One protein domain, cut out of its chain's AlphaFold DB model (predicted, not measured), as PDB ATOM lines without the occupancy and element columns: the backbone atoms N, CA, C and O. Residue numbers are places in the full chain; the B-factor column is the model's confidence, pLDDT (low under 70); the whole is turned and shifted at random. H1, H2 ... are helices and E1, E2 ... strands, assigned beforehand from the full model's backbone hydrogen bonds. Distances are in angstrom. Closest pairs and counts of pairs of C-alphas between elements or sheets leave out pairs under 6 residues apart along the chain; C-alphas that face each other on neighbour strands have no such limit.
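AT A GLANCE: This is residues 107 to 240 and 393 to 411 of the 443 residues of an uncharacterized protein of Acidobacteria bacterium 13_1_40CM_56_16 (UniProt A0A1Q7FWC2). Look first for a loose, open frame: H4 and H1, the two long helices, lie on opposite sides of a wide gap, and E1 with its links turns the chain round at one end. At the other end H5, H6 and the winding unnamed stretches 196 to 210 and 215 to 240 gather round the last part of H4; from H1 the chain runs on to H2 and then turns back through H3 past the last residues of H1, and H7 lies at the far end from E1. The printed part has 153 residues with seven named helices and one named strand, in the order H1 H2 H3 E1 H4 H5 H6 H7; the class is mostly helix, with under half of the residues in named elements. The whole is loose, with a radius of gyration of the C-alphas of 20.0 A and spans of 59 by 45 by 32 A.

HOW THE PARTS SIT: Start at H4, residues 171 to 188; residues 170 to 175, of which 171 to 175 belong to H4, stand free. Its residues 183 to 187 alone touch H6, residues 211 to 214; the closest C-alphas, of Leu 187 and Arg 213, are 5.9 A apart. H5, residues 192 to 195, is close to H4 but not clearly touching, with the closest C-alphas, of Leu 188 and Cys 194, 6.5 A apart. H1, residues 107 to 122, only just touches H3, residues 142 to 145, with 3 pairs of C-alphas within 8 A; it does so with residues 119 to 122 alone, and the closest C-alphas are those of Val 119 and Ala 143, 6.0 A apart. H2, residues 133 to 137, and H7, residues 393 to 403, touch no helix. H1 and H4 are apart. E1, residues 158 to 160, pairs with no named strand. In H1, H2, H4 and H7 every O i to N i+4 pair is within hydrogen-bond range; H3, H5 and H6 are too short for such a pair, and each has its one O i to N i+3 pair within range.

IN THESE COORDINATES: Find C-alpha 171 at (181.138, 141.910, 142.777); from there H4 runs 25.5 A to C-alpha 188 at (156.549, 141.812, 135.956). H1 begins at C-alpha 107, at (177.825, 111.520, 122.416), and runs 22.4 A to residue 122. H7 runs 15.3 A and ends at C-alpha 403, at (141.171, 155.042, 131.545). The others are short: H2 5.9 A, H3 5.4 A, E1 5.8 A, H5 4.8 A and H6 6.2 A.

THE WHOLE: The two C-alphas farthest apart, of Gln 162 and Glu 404, are 60.3 A apart. Residues 241 to 392 are not printed, and C-alphas 240 and 393 are 18.1 A apart across this cut. The links H3 to E1 and H5 to H6 are long. Mean pLDDT of the printed part is 86.1; look for values under 70 at residues 123 to 129 and 131 to 146.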
ATOM      1  N   GLU A 107     178.483 110.410 121.712       94.94
ATOM      2  CA  GLU A 107     177.825 111.520 122.416       94.94
ATOM      3  C   GLU A 107     177.279 112.568 121.444       94.94
ATOM      4  O   GLU A 107     176.185 113.085 121.659       94.94
ATOM      5  N   ARG A 108     178.009 112.866 120.363       95.62
ATOM      6  CA  ARG A 108     177.536 113.778 119.313       95.62
ATOM      7  C   ARG A 108     176.289 113.231 118.631       95.62
ATOM      8  O   ARG A 108     175.293 113.937 118.565       95.62
ATOM      9  N   ALA A 109     176.312 111.962 118.222       95.56
ATOM     10  CA  ALA A 109     175.163 111.316 117.592       95.56
ATOM     11  C   ALA A 109     173.934 111.254 118.519       95.56
ATOM     12  O   ALA A 109     172.804 111.395 118.057       95.56
ATOM     13  N   GLU A 110     174.133 111.058 119.828       93.69
ATOM     14  CA  GLU A 110     173.053 111.158 120.818       93.69
ATOM     15  C   GLU A 110     172.492 112.582 120.904       93.69
ATOM     16  O   GLU A 110     171.279 112.761 120.866       93.69
ATOM     17  N   LEU A 111     173.353 113.600 120.996       91.81
ATOM     18  CA  LEU A 111     172.918 114.998 121.045       91.81
ATOM     19  C   LEU A 111     172.181 115.409 119.768       91.81
ATOM     20  O   LEU A 111     171.121 116.017 119.872       91.81
ATOM     21  N   ASP A 112     172.680 115.020 118.595       92.19
ATOM     22  CA  ASP A 112     172.019 115.255 117.308       92.19
ATOM     23  C   ASP A 112     170.618 114.628 117.280       92.19
ATOM     24  O   ASP A 112     169.654 115.283 116.880       92.19
ATOM     25  N   ARG A 113     170.471 113.382 117.761       91.88
ATOM     26  CA  ARG A 113     169.154 112.736 117.884       91.88
ATOM     27  C   ARG A 113     168.232 113.490 118.836       91.88
ATOM     28  O   ARG A 113     167.095 113.762 118.474       91.88
ATOM     29  N   ARG A 114     168.722 113.875 120.018       88.38
ATOM     30  CA  ARG A 114     167.929 114.638 120.996       88.38
ATOM     31  C   ARG A 114     167.478 115.986 120.438       88.38
ATOM     32  O   ARG A 114     166.321 116.349 120.620       88.38
ATOM     33  N   ILE A 115     168.359 116.707 119.742       85.62
ATOM     34  CA  ILE A 115     168.025 117.962 119.053       85.62
ATOM     35  C   ILE A 115     166.926 117.704 118.021       85.62
ATOM     36  O   ILE A 115     165.908 118.391 118.041       85.62
ATOM     37  N   ALA A 116     167.083 116.694 117.163       85.75
ATOM     38  CA  ALA A 116     166.078 116.350 116.160       85.75
ATOM     39  C   ALA A 116     164.715 116.007 116.789       85.75
ATOM     40  O   ALA A 116     163.685 116.450 116.283       85.75
ATOM     41  N   ASP A 117     164.700 115.294 117.918       85.12
ATOM     42  CA  ASP A 117     163.475 114.966 118.654       85.12
ATOM     43  C   ASP A 117     162.805 116.217 119.250       85.12
ATOM     44  O   ASP A 117     161.581 116.350 119.192       85.12
ATOM     45  N   ILE A 118     163.582 117.153 119.809       78.88
ATOM     46  CA  ILE A 118     163.084 118.443 120.324       78.88
ATOM     47  C   ILE A 118     162.455 119.259 119.189       78.88
ATOM     48  O   ILE A 118     161.295 119.660 119.285       78.88
ATOM     49  N   VAL A 119     163.179 119.435 118.081       78.25
ATOM     50  CA  VAL A 119     162.708 120.184 116.902       78.25
ATOM     51  C   VAL A 119     161.463 119.536 116.300       78.25
ATOM     52  O   VAL A 119     160.490 120.221 115.971       78.25
ATOM     53  N   GLY A 120     161.458 118.204 116.201       78.31
ATOM     54  CA  GLY A 120     160.313 117.426 115.747       78.31
ATOM     55  C   GLY A 120     159.078 117.707 116.596       78.31
ATOM     56  O   GLY A 120     158.024 118.035 116.055       78.31
ATOM     57  N   ARG A 121     159.212 117.684 117.927       76.75
ATOM     58  CA  ARG A 121     158.116 118.040 118.837       76.75
ATOM     59  C   ARG A 121     157.714 119.521 118.707       76.75
ATOM     60  O   ARG A 121     156.519 119.810 118.781       76.75
ATOM     61  N   ASP A 122     158.661 120.441 118.485       70.69
ATOM     62  CA  ASP A 122     158.430 121.905 118.442       70.69
ATOM     63  C   ASP A 122     157.588 122.308 117.230       70.69
ATOM     64  O   ASP A 122     156.789 123.251 117.293       70.69
ATOM     65  N   SER A 123     157.760 121.563 116.140       69.44
ATOM     66  CA  SER A 123     157.054 121.752 114.875       69.44
ATOM     67  C   SER A 123     155.593 121.276 114.883       69.44
ATOM     68  O   SER A 123     154.895 121.454 113.887       69.44
ATOM     69  N   THR A 124     155.100 120.707 115.991       66.12
ATOM     70  CA  THR A 124     153.712 120.229 116.107       66.12
ATOM     71  C   THR A 124     152.794 121.245 116.797       66.12
ATOM     72  O   THR A 124     153.145 121.836 117.820       66.12
ATOM     73  N   ASP A 125     151.568 121.408 116.288       60.91
ATOM     74  CA  ASP A 125     150.548 122.296 116.884       60.91
ATOM     75  C   ASP A 125     150.016 121.792 118.239       60.91
ATOM     76  O   ASP A 125     149.401 122.536 118.999       60.91
ATOM     77  N   THR A 126     150.273 120.529 118.585       60.94
ATOM     78  CA  THR A 126     149.701 119.860 119.763       60.94
ATOM     79  C   THR A 126     150.234 120.361 121.104       60.94
ATOM     80  O   THR A 126     149.648 120.050 122.139       60.94
ATOM     81  N   ARG A 127     151.327 121.135 121.122       60.25
ATOM     82  CA  ARG A 127     151.898 121.690 122.363       60.25
ATOM     83  C   ARG A 127     151.261 122.997 122.826       60.25
ATOM     84  O   ARG A 127     151.615 123.493 123.894       60.25
ATOM     85  N   ARG A 128     150.344 123.570 122.045       67.50
ATOM     86  CA  ARG A 128     149.778 124.893 122.318       67.50
ATOM     87  C   ARG A 128     148.284 124.778 122.579       67.50
ATOM     88  O   ARG A 128     147.538 124.170 121.815       67.50
ATOM     89  N   VAL A 129     147.841 125.370 123.685       67.44
ATOM     90  CA  VAL A 129     146.411 125.552 123.930       67.44
ATOM     91  C   VAL A 129     145.973 126.750 123.103       67.44
ATOM     92  O   VAL A 129     146.379 127.878 123.391       67.44
ATOM     93  N   ARG A 130     145.164 126.490 122.073       72.62
ATOM     94  CA  ARG A 130     144.691 127.515 121.140       72.62
ATOM     95  C   ARG A 130     144.073 128.706 121.881       72.62
ATOM     96  O   ARG A 130     143.248 128.516 122.772       72.62
ATOM     97  N   GLY A 131     144.444 129.921 121.483       68.94
ATOM     98  CA  GLY A 131     143.914 131.170 122.039       68.94
ATOM     99  C   GLY A 131     144.535 131.608 123.370       68.94
ATOM    100  O   GLY A 131     144.018 132.527 124.002       68.94
ATOM    101  N   THR A 132     145.624 130.976 123.815       67.69
ATOM    102  CA  THR A 132     146.412 131.452 124.968       67.69
ATOM    103  C   THR A 132     147.467 132.479 124.548       67.69
ATOM    104  O   THR A 132     147.888 132.507 123.395       67.69
ATOM    105  N   GLU A 133     147.971 133.295 125.484       62.97
ATOM    106  CA  GLU A 133     149.115 134.191 125.213       62.97
ATOM    107  C   GLU A 133     150.328 133.418 124.673       62.97
ATOM    108  O   GLU A 133     151.051 133.921 123.822       62.97
ATOM    109  N   ARG A 134     150.531 132.172 125.120       62.97
ATOM    110  CA  ARG A 134     151.594 131.283 124.631       62.97
ATOM    111  C   ARG A 134     151.359 130.810 123.195       62.97
ATOM    112  O   ARG A 134     152.328 130.620 122.475       62.97
ATOM    113  N   ASP A 135     150.107 130.628 122.783       65.69
ATOM    114  CA  ASP A 135     149.740 130.291 121.401       65.69
ATOM    115  C   ASP A 135     150.081 131.442 120.442       65.69
ATOM    116  O   ASP A 135     150.756 131.228 119.442       65.69
ATOM    117  N   VAL A 136     149.730 132.678 120.815       63.19
ATOM    118  CA  VAL A 136     150.012 133.890 120.020       63.19
ATOM    119  C   VAL A 136     151.499 134.261 120.047       63.19
ATOM    120  O   VAL A 136     152.101 134.513 119.009       63.19
ATOM    121  N   ASN A 137     152.144 134.237 121.218       55.69
ATOM    122  CA  ASN A 137     153.576 134.546 121.340       55.69
ATOM    123  C   ASN A 137     154.481 133.488 120.685       55.69
ATOM    124  O   ASN A 137     155.668 133.743 120.485       55.69
ATOM    125  N   ALA A 138     153.941 132.313 120.349       53.56
ATOM    126  CA  ALA A 138     154.650 131.269 119.620       53.56
ATOM    127  C   ALA A 138     154.488 131.353 118.090       53.56
ATOM    128  O   ALA A 138     155.002 130.468 117.404       53.56
ATOM    129  N   GLU A 139     153.834 132.395 117.549       46.38
ATOM    130  CA  GLU A 139     153.705 132.643 116.096       46.38
ATOM    131  C   GLU A 139     155.059 132.716 115.371       46.38
ATOM    132  O   GLU A 139     155.147 132.411 114.181       46.38
ATOM    133  N   PHE A 140     156.147 133.016 116.086       51.44
ATOM    134  CA  PHE A 140     157.492 132.688 115.624       51.44
ATOM    135  C   PHE A 140     157.749 131.204 115.870       51.44
ATOM    136  O   PHE A 140     158.443 130.834 116.821       51.44
ATOM    137  N   VAL A 141     157.157 130.357 115.022       50.91
ATOM    138  CA  VAL A 141     157.448 128.921 114.956       50.91
ATOM    139  C   VAL A 141     158.970 128.782 114.975       50.91
ATOM    140  O   VAL A 141     159.628 129.195 114.029       50.91
ATOM    141  N   GLN A 142     159.551 128.297 116.075       57.12
ATOM    142  CA  GLN A 142     161.007 128.332 116.246       57.12
ATOM    143  C   GLN A 142     161.679 127.513 115.138       57.12
ATOM    144  O   GLN A 142     162.452 128.072 114.374       57.12
ATOM    145  N   ALA A 143     161.238 126.266 114.940       56.38
ATOM    146  CA  ALA A 143     161.820 125.311 113.993       56.38
ATOM    147  C   ALA A 143     162.141 125.843 112.568       56.38
ATOM    148  O   ALA A 143     163.239 125.575 112.089       56.38
ATOM    149  N   PRO A 144     161.257 126.569 111.845       60.28
ATOM    150  CA  PRO A 144     161.592 127.126 110.530       60.28
ATOM    151  C   PRO A 144     162.519 128.351 110.567       60.28
ATOM    152  O   PRO A 144     163.128 128.659 109.544       60.28
ATOM    153  N   PHE A 145     162.623 129.065 111.694       62.16
ATOM    154  CA  PHE A 145     163.459 130.269 111.826       62.16
ATOM    155  C   PHE A 145     164.775 130.019 112.580       62.16
ATOM    156  O   PHE A 145     165.669 130.866 112.544       62.16
ATOM    157  N   THR A 146     164.916 128.877 113.250       68.06
ATOM    158  CA  THR A 146     166.108 128.468 113.995       68.06
ATOM    159  C   THR A 146     167.003 127.588 113.136       68.06
ATOM    160  O   THR A 146     166.566 126.642 112.483       68.06
ATOM    161  N   MET A 147     168.301 127.881 113.139       74.44
ATOM    162  CA  MET A 147     169.280 126.995 112.529       74.44
ATOM    163  C   MET A 147     169.619 125.856 113.484       74.44
ATOM    164  O   MET A 147     170.200 126.083 114.543       74.44
ATOM    165  N   HIS A 148     169.342 124.631 113.051       78.50
ATOM    166  CA  HIS A 148     169.773 123.412 113.729       78.50
ATOM    167  C   HIS A 148     170.917 122.782 112.933       78.50
ATOM    168  O   HIS A 148     170.699 122.160 111.893       78.50
ATOM    169  N   LEU A 149     172.148 123.012 113.391       86.44
ATOM    170  CA  LEU A 149     173.353 122.446 112.787       86.44
ATOM    171  C   LEU A 149     173.750 121.147 113.500       86.44
ATOM    172  O   LEU A 149     173.443 120.996 114.684       86.44
ATOM    173  N   PRO A 150     174.474 120.239 112.824       92.19
ATOM    174  CA  PRO A 150     175.062 119.075 113.477       92.19
ATOM    175  C   PRO A 150     175.966 119.472 114.648       92.19
ATOM    176  O   PRO A 150     176.697 120.463 114.576       92.19
ATOM    177  N   VAL A 151     175.982 118.673 115.707       93.69
ATOM    178  CA  VAL A 151     176.789 118.928 116.904       93.69
ATOM    179  C   VAL A 151     178.282 118.848 116.567       93.69
ATOM    180  O   VAL A 151     178.780 117.867 115.997       93.69
ATOM    181  N   GLY A 152     179.034 119.880 116.950       94.38
ATOM    182  CA  GLY A 152     180.480 119.952 116.773       94.38
ATOM    183  C   GLY A 152     181.252 119.008 117.700       94.38
ATOM    184  O   GLY A 152     180.703 118.354 118.581       94.38
ATOM    185  N   LYS A 153     182.572 118.911 117.504       95.62
ATOM    186  CA  LYS A 153     183.423 118.022 118.320       95.62
ATOM    187  C   LYS A 153     183.745 118.571 119.704       95.62
ATOM    188  O   LYS A 153     184.078 117.795 120.594       95.62
ATOM    189  N   ARG A 154     183.714 119.891 119.876       95.56
ATOM    190  CA  ARG A 154     184.101 120.542 121.130       95.56
ATOM    191  C   ARG A 154     182.901 120.657 122.055       95.56
ATOM    192  O   ARG A 154     181.783 120.881 121.607       95.56
ATOM    193  N   THR A 155     183.154 120.546 123.347       95.75
ATOM    194  CA  THR A 155     182.150 120.758 124.393       95.75
ATOM    195  C   THR A 155     181.904 122.242 124.680       95.75
ATOM    196  O   THR A 155     180.951 122.555 125.385       95.75
ATOM    197  N   SER A 156     182.747 123.149 124.161       96.19
ATOM    198  CA  SER A 156     182.603 124.608 124.261       96.19
ATOM    199  C   SER A 156     183.362 125.359 123.161       96.19
ATOM    200  O   SER A 156     184.361 124.864 122.633       96.19
ATOM    201  N   LEU A 157     182.934 126.589 122.860       96.56
ATOM    202  CA  LEU A 157     183.725 127.551 122.082       96.56
ATOM    203  C   LEU A 157     184.864 128.155 122.920       96.56
ATOM    204  O   LEU A 157     185.968 128.354 122.406       96.56
ATOM    205  N   ILE A 158     184.622 128.398 124.213       98.12
ATOM    206  CA  ILE A 158     185.637 128.892 125.155       98.12
ATOM    207  C   ILE A 158     186.736 127.844 125.335       98.12
ATOM    208  O   ILE A 158     186.452 126.667 125.576       98.12
ATOM    209  N   ILE A 159     187.985 128.289 125.201       97.69
ATOM    210  CA  ILE A 159     189.201 127.464 125.291       97.69
ATOM    211  C   ILE A 159     190.030 127.803 126.527       97.69
ATOM    212  O   ILE A 159     190.780 126.964 127.012       97.69
ATOM    213  N   ASP A 160     189.885 129.033 127.013       97.50
ATOM    214  CA  ASP A 160     190.533 129.544 128.208       97.50
ATOM    215  C   ASP A 160     189.522 130.426 128.955       97.50
ATOM    216  O   ASP A 160     188.936 131.310 128.325       97.50
ATOM    217  N   PRO A 161     189.255 130.199 130.252       97.19
ATOM    218  CA  PRO A 161     189.846 129.178 131.124       97.19
ATOM    219  C   PRO A 161     189.564 127.735 130.676       97.19
ATOM    220  O   PRO A 161     188.597 127.466 129.962       97.19
ATOM    221  N   GLN A 162     190.406 126.792 131.121       95.38
ATOM    222  CA  GLN A 162     190.369 125.388 130.680       95.38
ATOM    223  C   GLN A 162     189.001 124.728 130.873       95.38
ATOM    224  O   GLN A 162     188.629 123.890 130.056       95.38
ATOM    225  N   ASN A 163     188.232 125.140 131.885       95.25
ATOM    226  CA  ASN A 163     186.873 124.656 132.143       95.25
ATOM    227  C   ASN A 163     185.848 125.066 131.069       95.25
ATOM    228  O   ASN A 163     184.708 124.611 131.113       95.25
ATOM    229  N   GLY A 164     186.240 125.891 130.093       96.62
ATOM    230  CA  GLY A 164     185.408 126.285 128.965       96.62
ATOM    231  C   GLY A 164     184.233 127.175 129.360       96.62
ATOM    232  O   GLY A 164     183.213 127.160 128.674       96.62
ATOM    233  N   ARG A 165     184.320 127.909 130.474       96.31
ATOM    234  CA  ARG A 165     183.242 128.778 130.967       96.31
ATOM    235  C   ARG A 165     183.707 130.216 131.111       96.31
ATOM    236  O   ARG A 165     184.884 130.484 131.325       96.31
ATOM    237  N   ILE A 166     182.754 131.137 131.024       96.50
ATOM    238  CA  ILE A 166     183.022 132.552 131.266       96.50
ATOM    239  C   ILE A 166     183.426 132.702 132.744       96.50
ATOM    240  O   ILE A 166     182.753 132.130 133.611       96.50
ATOM    241  N   PRO A 167     184.506 133.439 133.058       97.38
ATOM    242  CA  PRO A 167     184.883 133.722 134.434       97.38
ATOM    243  C   PRO A 167     183.732 134.365 135.229       97.38
ATOM    244  O   PRO A 167     182.880 135.047 134.652       97.38
ATOM    245  N   PRO A 168     183.689 134.189 136.561       96.62
ATOM    246  CA  PRO A 168     182.689 134.849 137.388       96.62
ATOM    247  C   PRO A 168     182.717 136.371 137.199       96.62
ATOM    248  O   PRO A 168     183.809 136.935 137.013       96.62
ATOM    249  N   PRO A 169     181.549 137.039 137.265       97.19
ATOM    250  CA  PRO A 169     181.507 138.489 137.239       97.19
ATOM    251  C   PRO A 169     182.199 139.086 138.466       97.19
ATOM    252  O   PRO A 169     182.319 138.432 139.507       97.19
ATOM    253  N   THR A 170     182.627 140.340 138.357       98.31
ATOM    254  CA  THR A 170     183.073 141.113 139.525       98.31
ATOM    255  C   THR A 170     181.912 141.319 140.513       98.31
ATOM    256  O   THR A 170     180.741 141.269 140.112       98.31
ATOM    257  N   PRO A 171     182.184 141.564 141.810       98.06
ATOM    258  CA  PRO A 171     181.138 141.910 142.777       98.06
ATOM    259  C   PRO A 171     180.294 143.116 142.338       98.06
ATOM    260  O   PRO A 171     179.074 143.124 142.505       98.06
ATOM    261  N   GLU A 172     180.929 144.117 141.732       96.25
ATOM    262  CA  GLU A 172     180.290 145.327 141.221       96.25
ATOM    263  C   GLU A 172     179.368 145.017 140.035       96.25
ATOM    264  O   GLU A 172     178.211 145.445 140.033       96.25
ATOM    265  N   ALA A 173     179.833 144.215 139.070       96.19
ATOM    266  CA  ALA A 173     179.014 143.771 137.944       96.19
ATOM    267  C   ALA A 173     177.840 142.899 138.403       96.19
ATOM    268  O   ALA A 173     176.721 143.055 137.908       96.19
ATOM    269  N   GLN A 174     178.053 142.007 139.377       96.12
ATOM    270  CA  GLN A 174     176.976 141.199 139.944       96.12
ATOM    271  C   GLN A 174     175.919 142.085 140.612       96.12
ATOM    272  O   GLN A 174     174.732 141.938 140.331       96.12
ATOM    273  N   LYS A 175     176.340 143.072 141.411       96.25
ATOM    274  CA  LYS A 175     175.428 144.042 142.028       96.25
ATOM    275  C   LYS A 175     174.628 144.820 140.981       96.25
ATOM    276  O   LYS A 175     173.426 145.008 141.153       96.25
ATOM    277  N   ALA A 176     175.264 145.261 139.895       92.69
ATOM    278  CA  ALA A 176     174.592 145.967 138.805       92.69
ATOM    279  C   ALA A 176     173.530 145.082 138.121       92.69
ATOM    280  O   ALA A 176     172.394 145.521 137.913       92.69
ATOM    281  N   ARG A 177     173.863 143.812 137.852       91.81
ATOM    282  CA  ARG A 177     172.931 142.807 137.312       91.81
ATOM    283  C   ARG A 177     171.755 142.554 138.251       91.81
ATOM    284  O   ARG A 177     170.618 142.507 137.787       91.81
ATOM    285  N   ASP A 178     172.005 142.446 139.553       93.50
ATOM    286  CA  ASP A 178     170.958 142.237 140.555       93.50
ATOM    287  C   ASP A 178     170.012 143.441 140.626       93.50
ATOM    288  O   ASP A 178     168.795 143.266 140.639       93.50
ATOM    289  N   VAL A 179     170.542 144.670 140.592       94.31
ATOM    290  CA  VAL A 179     169.730 145.899 140.554       94.31
ATOM    291  C   VAL A 179     168.816 145.915 139.330       94.31
ATOM    292  O   VAL A 179     167.613 146.160 139.471       94.31
ATOM    293  N   LEU A 180     169.354 145.619 138.141       91.62
ATOM    294  CA  LEU A 180     168.552 145.542 136.921       91.62
ATOM    295  C   LEU A 180     167.514 144.417 137.003       91.62
ATOM    296  O   LEU A 180     166.354 144.631 136.653       91.62
ATOM    297  N   ARG A 181     167.892 143.237 137.505       91.31
ATOM    298  CA  ARG A 181     166.972 142.104 137.648       91.31
ATOM    299  C   ARG A 181     165.821 142.431 138.595       91.31
ATOM    300  O   ARG A 181     164.678 142.132 138.268       91.31
ATOM    301  N   GLN A 182     166.095 143.073 139.730       93.12
ATOM    302  CA  GLN A 182     165.061 143.510 140.671       93.12
ATOM    303  C   GLN A 182     164.130 144.554 140.049       93.12
ATOM    304  O   GLN A 182     162.920 144.501 140.255       93.12
ATOM    305  N   PHE A 183     164.671 145.475 139.247       93.75
ATOM    306  CA  PHE A 183     163.858 146.425 138.493       93.75
ATOM    307  C   PHE A 183     162.950 145.713 137.477       93.75
ATOM    308  O   PHE A 183     161.746 145.946 137.459       93.75
ATOM    309  N   GLN A 184     163.486 144.778 136.691       91.44
ATOM    310  CA  GLN A 184     162.705 143.981 135.737       91.44
ATOM    311  C   GLN A 184     161.613 143.148 136.420       91.44
ATOM    312  O   GLN A 184     160.488 143.100 135.929       91.44
ATOM    313  N   LEU A 185     161.928 142.510 137.552       91.81
ATOM    314  CA  LEU A 185     160.965 141.740 138.340       91.81
ATOM    315  C   LEU A 185     159.827 142.618 138.856       91.81
ATOM    316  O   LEU A 185     158.672 142.231 138.711       91.81
ATOM    317  N   ALA A 186     160.136 143.814 139.364       94.06
ATOM    318  CA  ALA A 186     159.134 144.775 139.820       94.06
ATOM    319  C   ALA A 186     158.124 145.142 138.714       94.06
ATOM    320  O   ALA A 186     156.938 145.317 138.985       94.06
ATOM    321  N   LEU A 187     158.571 145.216 137.456       93.00
ATOM    322  CA  LEU A 187     157.696 145.480 136.308       93.00
ATOM    323  C   LEU A 187     156.851 144.269 135.884       93.00
ATOM    324  O   LEU A 187     155.861 144.441 135.173       93.00
ATOM    325  N   LEU A 188     157.246 143.057 136.280       91.88
ATOM    326  CA  LEU A 188     156.549 141.812 135.956       91.88
ATOM    327  C   LEU A 188     155.575 141.361 137.053       91.88
ATOM    328  O   LEU A 188     154.678 140.582 136.736       91.88
ATOM    329  N   GLU A 189     155.699 141.847 138.295       93.94
ATOM    330  CA  GLU A 189     154.847 141.457 139.438       93.94
ATOM    331  C   GLU A 189     153.339 141.356 139.122       93.94
ATOM    332  O   GLU A 189     152.740 140.340 139.485       93.94
ATOM    333  N   PRO A 190     152.700 142.319 138.420       93.81
ATOM    334  CA  PRO A 190     151.260 142.262 138.139       93.81
ATOM    335  C   PRO A 190     150.861 141.356 136.966       93.81
ATOM    336  O   PRO A 190     149.681 141.289 136.623       93.81
ATOM    337  N   THR A 191     151.810 140.678 136.318       90.19
ATOM    338  CA  THR A 191     151.568 139.999 135.037       90.19
ATOM    339  C   THR A 191     151.198 138.522 135.158       90.19
ATOM    340  O   THR A 191     151.468 137.850 136.161       90.19
ATOM    341  N   SER A 192     150.640 137.986 134.068       84.31
ATOM    342  CA  SER A 192     150.414 136.550 133.870       84.31
ATOM    343  C   SER A 192     151.689 135.722 134.075       84.31
ATOM    344  O   SER A 192     151.608 134.630 134.637       84.31
ATOM    345  N   ALA A 193     152.862 136.261 133.720       83.31
ATOM    346  CA  ALA A 193     154.146 135.586 133.883       83.31
ATOM    347  C   ALA A 193     154.458 135.263 135.352       83.31
ATOM    348  O   ALA A 193     154.839 134.136 135.662       83.31
ATOM    349  N   CYS A 194     154.245 136.206 136.274       88.19
ATOM    350  CA  CYS A 194     154.424 135.945 137.704       88.19
ATOM    351  C   CYS A 194     153.273 135.123 138.291       88.19
ATOM    352  O   CYS A 194     153.507 134.254 139.131       88.19
ATOM    353  N   LYS A 195     152.037 135.342 137.820       88.81
ATOM    354  CA  LYS A 195     150.861 134.576 138.261       88.81
ATOM    355  C   LYS A 195     150.988 133.080 137.964       88.81
ATOM    356  O   LYS A 195     150.573 132.259 138.774       88.81
ATOM    357  N   GLN A 196     151.552 132.743 136.807       83.25
ATOM    358  CA  GLN A 196     151.755 131.370 136.336       83.25
ATOM    359  C   GLN A 196     153.152 130.824 136.672       83.25
ATOM    360  O   GLN A 196     153.472 129.714 136.263       83.25
ATOM    361  N   GLN A 197     153.977 131.583 137.407       82.56
ATOM    362  CA  GLN A 197     155.342 131.195 137.789       82.56
ATOM    363  C   GLN A 197     156.229 130.820 136.587       82.56
ATOM    364  O   GLN A 197     157.042 129.900 136.651       82.56
ATOM    365  N   LEU A 198     156.078 131.544 135.476       77.31
ATOM    366  CA  LEU A 198     156.855 131.302 134.264       77.31
ATOM    367  C   LEU A 198     158.333 131.677 134.476       77.31
ATOM    368  O   LEU A 198     158.622 132.587 135.265       77.31
ATOM    369  N   PRO A 199     159.276 131.070 133.725       76.50
ATOM    370  CA  PRO A 199     160.713 131.315 133.889       76.50
ATOM    371  C   PRO A 199     161.125 132.797 133.858       76.50
ATOM    372  O   PRO A 199     162.031 133.203 134.584       76.50
ATOM    373  N   GLY A 200     160.430 133.641 133.085       75.88
ATOM    374  CA  GLY A 200     160.689 135.087 133.041       75.88
ATOM    375  C   GLY A 200     160.539 135.795 134.399       75.88
ATOM    376  O   GLY A 200     161.264 136.756 134.686       75.88
ATOM    377  N   CYS A 201     159.678 135.278 135.283       84.81
ATOM    378  CA  CYS A 201     159.476 135.771 136.649       84.81
ATOM    379  C   CYS A 201     160.207 134.929 137.718       84.81
ATOM    380  O   CYS A 201     159.920 135.049 138.907       84.81
ATOM    381  N   ALA A 202     161.191 134.098 137.351       84.75
ATOM    382  CA  ALA A 202     161.981 133.354 138.336       84.75
ATOM    383  C   ALA A 202     162.629 134.300 139.374       84.75
ATOM    384  O   ALA A 202     163.351 135.234 139.010       84.75
ATOM    385  N   GLY A 203     162.351 134.073 140.662       87.31
ATOM    386  CA  GLY A 203     162.780 134.939 141.771       87.31
ATOM    387  C   GLY A 203     161.876 136.152 142.050       87.31
ATOM    388  O   GLY A 203     162.170 136.916 142.966       87.31
ATOM    389  N   GLY A 204     160.793 136.338 141.290       88.94
ATOM    390  CA  GLY A 204     159.760 137.347 141.529       88.94
ATOM    391  C   GLY A 204     158.527 136.796 142.245       88.94
ATOM    392  O   GLY A 204     158.422 135.601 142.521       88.94
ATOM    393  N   LYS A 205     157.567 137.680 142.530       92.88
ATOM    394  CA  LYS A 205     156.274 137.332 143.136       92.88
ATOM    395  C   LYS A 205     155.134 137.994 142.371       92.88
ATOM    396  O   LYS A 205     155.280 139.114 141.895       92.88
ATOM    397  N   TYR A 206     153.996 137.311 142.285       95.69
ATOM    398  CA  TYR A 206     152.778 137.935 141.778       95.69
ATOM    399  C   TYR A 206     152.248 138.953 142.793       95.69
ATOM    400  O   TYR A 206     152.185 138.658 143.991       95.69
ATOM    401  N   GLY A 207     151.881 140.145 142.332       95.06
ATOM    402  CA  GLY A 207     151.514 141.258 143.200       95.06
ATOM    403  C   GLY A 207     150.779 142.383 142.472       95.06
ATOM    404  O   GLY A 207     150.450 142.249 141.297       95.06
ATOM    405  N   PRO A 208     150.472 143.491 143.168       95.75
ATOM    406  CA  PRO A 208     149.933 144.686 142.526       95.75
ATOM    407  C   PRO A 208     150.973 145.338 141.601       95.75
ATOM    408  O   PRO A 208     152.150 144.986 141.612       95.75
ATOM    409  N   VAL A 209     150.545 146.332 140.818       95.00
ATOM    410  CA  VAL A 209     151.458 147.132 139.989       95.00
ATOM    411  C   VAL A 209     152.490 147.826 140.882       95.00
ATOM    412  O   VAL A 209     152.137 148.590 141.782       95.00
ATOM    413  N   SER A 210     153.773 147.567 140.628       94.62
ATOM    414  CA  SER A 210     154.859 148.156 141.407       94.62
ATOM    415  C   SER A 210     154.994 149.663 141.139       94.62
ATOM    416  O   SER A 210     155.032 150.066 139.973       94.62
ATOM    417  N   PRO A 211     155.184 150.509 142.175       94.62
ATOM    418  CA  PRO A 211     155.485 151.935 141.996       94.62
ATOM    419  C   PRO A 211     156.732 152.188 141.141       94.62
ATOM    420  O   PRO A 211     156.823 153.210 140.459       94.62
ATOM    421  N   ARG A 212     157.663 151.219 141.116       93.31
ATOM    422  CA  ARG A 212     158.894 151.275 140.317       93.31
ATOM    423  C   ARG A 212     158.638 151.369 138.817       93.31
ATOM    424  O   ARG A 212     159.526 151.767 138.072       93.31
ATOM    425  N   ARG A 213     157.417 151.061 138.366       91.94
ATOM    426  CA  ARG A 213     156.986 151.258 136.980       91.94
ATOM    427  C   ARG A 213     157.246 152.669 136.459       91.94
ATOM    428  O   ARG A 213     157.595 152.809 135.289       91.94
ATOM    429  N   ASN A 214     157.143 153.672 137.324       92.06
ATOM    430  CA  ASN A 214     157.317 155.077 136.961       92.06
ATOM    431  C   ASN A 214     158.763 155.577 137.146       92.06
ATOM    432  O   ASN A 214     159.051 156.739 136.870       92.06
ATOM    433  N   GLU A 215     159.681 154.734 137.627       93.19
ATOM    434  CA  GLU A 215     161.091 155.097 137.799       93.19
ATOM    435  C   GLU A 215     161.837 155.037 136.462       93.19
ATOM    436  O   GLU A 215     161.546 154.215 135.593       93.19
ATOM    437  N   THR A 216     162.866 155.866 136.291       90.62
ATOM    438  CA  THR A 216     163.803 155.671 135.174       90.62
ATOM    439  C   THR A 216     164.566 154.359 135.371       90.62
ATOM    440  O   THR A 216     164.868 153.979 136.502       90.62
ATOM    441  N   SER A 217     164.880 153.663 134.273       90.31
ATOM    442  CA  SER A 217     165.713 152.460 134.345       90.31
ATOM    443  C   SER A 217     167.046 152.779 135.036       90.31
ATOM    444  O   SER A 217     167.647 153.811 134.727       90.31
ATOM    445  N   PRO A 218     167.551 151.905 135.926       91.00
ATOM    446  CA  PRO A 218     168.811 152.140 136.631       91.00
ATOM    447  C   PRO A 218     170.041 152.139 135.707       91.00
ATOM    448  O   PRO A 218     171.126 152.521 136.137       91.00
ATOM    449  N   MET A 219     169.893 151.692 134.457       88.88
ATOM    450  CA  MET A 219     170.953 151.645 133.448       88.88
ATOM    451  C   MET A 219     170.381 151.666 132.029       88.88
ATOM    452  O   MET A 219     169.179 151.469 131.826       88.88
ATOM    453  N   TYR A 220     171.249 151.900 131.042       89.19
ATOM    454  CA  TYR A 220     170.872 151.818 129.636       89.19
ATOM    455  C   TYR A 220     170.500 150.375 129.281       89.19
ATOM    456  O   TYR A 220     171.276 149.448 129.503       89.19
ATOM    457  N   LEU A 221     169.286 150.176 128.772       87.81
ATOM    458  CA  LEU A 221     168.737 148.845 128.551       87.81
ATOM    459  C   LEU A 221     169.166 148.299 127.191       87.81
ATOM    460  O   LEU A 221     168.939 148.925 126.155       87.81
ATOM    461  N   SER A 222     169.746 147.100 127.201       83.62
ATOM    462  CA  SER A 222     170.046 146.344 125.984       83.62
ATOM    463  C   SER A 222     168.892 145.416 125.560       83.62
ATOM    464  O   SER A 222     168.722 145.113 124.376       83.62
ATOM    465  N   ALA A 223     168.049 145.012 126.515       83.56
ATOM    466  CA  ALA A 223     166.886 144.145 126.328       83.56
ATOM    467  C   ALA A 223     165.577 144.854 126.717       83.56
ATOM    468  O   ALA A 223     165.579 145.759 127.550       83.56
ATOM    469  N   SER A 224     164.455 144.420 126.135       82.38
ATOM    470  CA  SER A 224     163.136 144.993 126.426       82.38
ATOM    471  C   SER A 224     162.712 144.725 127.870       82.38
ATOM    472  O   SER A 224     162.935 143.630 128.389       82.38
ATOM    473  N   ILE A 225     162.022 145.684 128.482       88.06
ATOM    474  CA  ILE A 225     161.382 145.542 129.797       88.06
ATOM    475  C   ILE A 225     159.856 145.523 129.667       88.06
ATOM    476  O   ILE A 225     159.316 145.760 128.587       88.06
ATOM    477  N   ASN A 226     159.136 145.239 130.762       89.50
ATOM    478  CA  ASN A 226     157.666 145.199 130.749       89.50
ATOM    479  C   ASN A 226     157.058 146.609 130.776       89.50
ATOM    480  O   ASN A 226     156.257 146.948 131.644       89.50
ATOM    481  N   ARG A 227     157.512 147.475 129.870       90.50
ATOM    482  CA  ARG A 227     157.126 148.879 129.734       90.50
ATOM    483  C   ARG A 227     157.372 149.337 128.294       90.50
ATOM    484  O   ARG A 227     158.155 148.729 127.563       90.50
ATOM    485  N   ALA A 228     156.642 150.361 127.874       91.12
ATOM    486  CA  ALA A 228     156.752 150.965 126.549       91.12
ATOM    487  C   ALA A 228     156.396 152.458 126.635       91.12
ATOM    488  O   ALA A 228     155.532 152.950 125.906       91.12
ATOM    489  N   ASP A 229     157.015 153.159 127.586       90.25
ATOM    490  CA  ASP A 229     156.832 154.601 127.785       90.25
ATOM    491  C   ASP A 229     157.743 155.399 126.856       90.25
ATOM    492  O   ASP A 229     157.348 156.440 126.333       90.25
ATOM    493  N   GLY A 230     158.938 154.871 126.589       89.81
ATOM    494  CA  GLY A 230     159.893 155.449 125.654       89.81
ATOM    495  C   GLY A 230     160.609 154.397 124.808       89.81
ATOM    496  O   GLY A 230     160.528 153.197 125.092       89.81
ATOM    497  N   PRO A 231     161.337 154.829 123.764       88.50
ATOM    498  CA  PRO A 231     162.109 153.915 122.933       88.50
ATOM    499  C   PRO A 231     163.188 153.177 123.739       88.50
ATOM    500  O   PRO A 231     163.497 152.038 123.416       88.50
ATOM    501  N   GLU A 232     163.711 153.770 124.816       89.50
ATOM    502  CA  GLU A 232     164.671 153.147 125.737       89.50
ATOM    503  C   GLU A 232     164.118 151.966 126.543       89.50
ATOM    504  O   GLU A 232     164.915 151.191 127.063       89.50
ATOM    505  N   ASP A 233     162.799 151.779 126.622       90.00
ATOM    506  CA  ASP A 233     162.211 150.593 127.263       90.00
ATOM    507  C   ASP A 233     162.246 149.353 126.352       90.00
ATOM    508  O   ASP A 233     161.947 148.232 126.786       90.00
ATOM    509  N   ARG A 234     162.572 149.552 125.070       87.56
ATOM    510  CA  ARG A 234     162.617 148.511 124.042       87.56
ATOM    511  C   ARG A 234     164.051 148.042 123.811       87.56
ATOM    512  O   ARG A 234     165.014 148.773 124.040       87.56
ATOM    513  N   SER A 235     164.186 146.802 123.355       84.19
ATOM    514  CA  SER A 235     165.484 146.164 123.112       84.19
ATOM    515  C   SER A 235     166.295 146.872 122.022       84.19
ATOM    516  O   SER A 235     165.747 147.558 121.155       84.19
ATOM    517  N   LEU A 236     167.613 146.641 121.995       84.69
ATOM    518  CA  LEU A 236     168.462 147.120 120.896       84.69
ATOM    519  C   LEU A 236     168.004 146.595 119.531       84.69
ATOM    520  O   LEU A 236     168.100 147.319 118.546       84.69
ATOM    521  N   ALA A 237     167.463 145.375 119.469       80.12
ATOM    522  CA  ALA A 237     166.890 144.811 118.248       80.12
ATOM    523  C   ALA A 237     165.710 145.645 117.733       80.12
ATOM    524  O   ALA A 237     165.748 146.135 116.608       80.12
ATOM    525  N   GLU A 238     164.715 145.927 118.574       80.56
ATOM    526  CA  GLU A 238     163.557 146.752 118.187       80.56
ATOM    527  C   GLU A 238     163.941 148.184 117.793       80.56
ATOM    528  O   GLU A 238     163.241 148.834 117.018       80.56
ATOM    529  N   ARG A 239     165.067 148.673 118.322       83.88
ATOM    530  CA  ARG A 239     165.619 150.000 118.033       83.88
ATOM    531  C   ARG A 239     166.599 150.022 116.870       83.88
ATOM    532  O   ARG A 239     167.139 151.086 116.584       83.88
ATOM    533  N   CYS A 240     166.847 148.889 116.215       81.25
ATOM    534  CA  CYS A 240     167.808 148.794 115.120       81.25
ATOM    535  C   CYS A 240     169.266 149.093 115.502       81.25
ATOM    536  O   CYS A 240     170.063 149.544 114.685       81.25
ATOM    537  N   ARG A 393     152.754 153.965 120.296       93.56
ATOM    538  CA  ARG A 393     151.384 154.459 120.103       93.56
ATOM    539  C   ARG A 393     150.345 153.456 120.604       93.56
ATOM    540  O   ARG A 393     149.375 153.864 121.233       93.56
ATOM    541  N   GLY A 394     150.552 152.166 120.349       92.44
ATOM    542  CA  GLY A 394     149.695 151.081 120.822       92.44
ATOM    543  C   GLY A 394     149.594 151.058 122.345       92.44
ATOM    544  O   GLY A 394     148.487 150.954 122.870       92.44
ATOM    545  N   ALA A 395     150.711 151.270 123.049       92.38
ATOM    546  CA  ALA A 395     150.714 151.403 124.505       92.38
ATOM    547  C   ALA A 395     149.832 152.573 124.979       92.38
ATOM    548  O   ALA A 395     148.984 152.379 125.845       92.38
ATOM    549  N   ARG A 396     149.943 153.755 124.353       95.56
ATOM    550  CA  ARG A 396     149.096 154.914 124.705       95.56
ATOM    551  C   ARG A 396     147.612 154.672 124.419       95.56
ATOM    552  O   ARG A 396     146.757 155.095 125.190       95.56
ATOM    553  N   VAL A 397     147.293 153.975 123.327       95.38
ATOM    554  CA  VAL A 397     145.909 153.591 123.002       95.38
ATOM    555  C   VAL A 397     145.348 152.624 124.050       95.38
ATOM    556  O   VAL A 397     144.193 152.770 124.445       95.38
ATOM    557  N   ALA A 398     146.149 151.665 124.522       93.31
ATOM    558  CA  ALA A 398     145.745 150.738 125.577       93.31
ATOM    559  C   ALA A 398     145.515 151.458 126.919       93.31
ATOM    560  O   ALA A 398     144.517 151.204 127.587       93.31
ATOM    561  N   GLU A 399     146.386 152.403 127.279       94.12
ATOM    562  CA  GLU A 399     146.219 153.249 128.471       94.12
ATOM    563  C   GLU A 399     144.951 154.097 128.406       94.12
ATOM    564  O   GLU A 399     144.191 154.147 129.372       94.12
ATOM    565  N   GLN A 400     144.689 154.727 127.256       96.94
ATOM    566  CA  GLN A 400     143.471 155.501 127.053       96.94
ATOM    567  C   GLN A 400     142.222 154.616 127.161       96.94
ATOM    568  O   GLN A 400     141.261 154.989 127.828       96.94
ATOM    569  N   ALA A 401     142.234 153.434 126.537       96.69
ATOM    570  CA  ALA A 401     141.121 152.494 126.634       96.69
ATOM    571  C   ALA A 401     140.844 152.110 128.095       96.69
ATOM    572  O   ALA A 401     139.697 152.193 128.530       96.69
ATOM    573  N   PHE A 402     141.884 151.781 128.865       96.44
ATOM    574  CA  PHE A 402     141.746 151.445 130.280       96.44
ATOM    575  C   PHE A 402     141.197 152.613 131.111       96.44
ATOM    576  O   PHE A 402     140.283 152.412 131.911       96.44
ATOM    577  N   ALA A 403     141.679 153.839 130.880       96.75
ATOM    578  CA  ALA A 403     141.171 155.042 131.545       96.75
ATOM    579  C   ALA A 403     139.678 155.305 131.256       96.75
ATOM    580  O   ALA A 403     138.964 155.845 132.098       96.75
ATOM    581  N   GLU A 404     139.190 154.881 130.090       97.69
ATOM    582  CA  GLU A 404     137.776 154.922 129.696       97.69
ATOM    583  C   GLU A 404     136.968 153.701 130.193       97.69
ATOM    584  O   GLU A 404     135.804 153.536 129.827       97.69
ATOM    585  N   GLY A 405     137.564 152.821 131.007       96.56
ATOM    586  CA  GLY A 405     136.928 151.607 131.526       96.56
ATOM    587  C   GLY A 405     136.845 150.455 130.517       96.56
ATOM    588  O   GLY A 405     136.033 149.545 130.688       96.56
ATOM    589  N   ARG A 406     137.655 150.485 129.449       95.50
ATOM    590  CA  ARG A 406     137.693 149.471 128.385       95.50
ATOM    591  C   ARG A 406     138.994 148.665 128.441       95.50
ATOM    592  O   ARG A 406     140.078 149.213 128.295       95.50
ATOM    593  N   GLY A 407     138.878 147.341 128.518       89.81
ATOM    594  CA  GLY A 407     140.034 146.436 128.501       89.81
ATOM    595  C   GLY A 407     140.785 146.355 129.841       89.81
ATOM    596  O   GLY A 407     140.385 146.991 130.817       89.81
ATOM    597  N   PRO A 408     141.831 145.513 129.920       91.31
ATOM    598  CA  PRO A 408     142.630 145.342 131.132       91.31
ATOM    599  C   PRO A 408     143.592 146.516 131.355       91.31
ATOM    600  O   PRO A 408     143.939 147.228 130.414       91.31
ATOM    601  N   ASP A 409     144.074 146.667 132.591       92.88
ATOM    602  CA  ASP A 409     145.174 147.584 132.909       92.88
ATOM    603  C   ASP A 409     146.431 147.174 132.113       92.88
ATOM    604  O   ASP A 409     146.927 146.057 132.313       92.88
ATOM    605  N   PRO A 410     146.987 148.036 131.239       91.06
ATOM    606  CA  PRO A 410     148.186 147.723 130.468       91.06
ATOM    607  C   PRO A 410     149.392 147.334 131.328       91.06
ATOM    608  O   PRO A 410     150.254 146.594 130.862       91.06
ATOM    609  N   ALA A 411     149.462 147.789 132.584       91.25
ATOM    610  CA  ALA A 411     150.525 147.403 133.508       91.25
ATOM    611  C   ALA A 411     150.445 145.928 133.938       91.25
ATOM    612  O   ALA A 411     151.450 145.373 134.371       91.25
TER     613      ALA A 411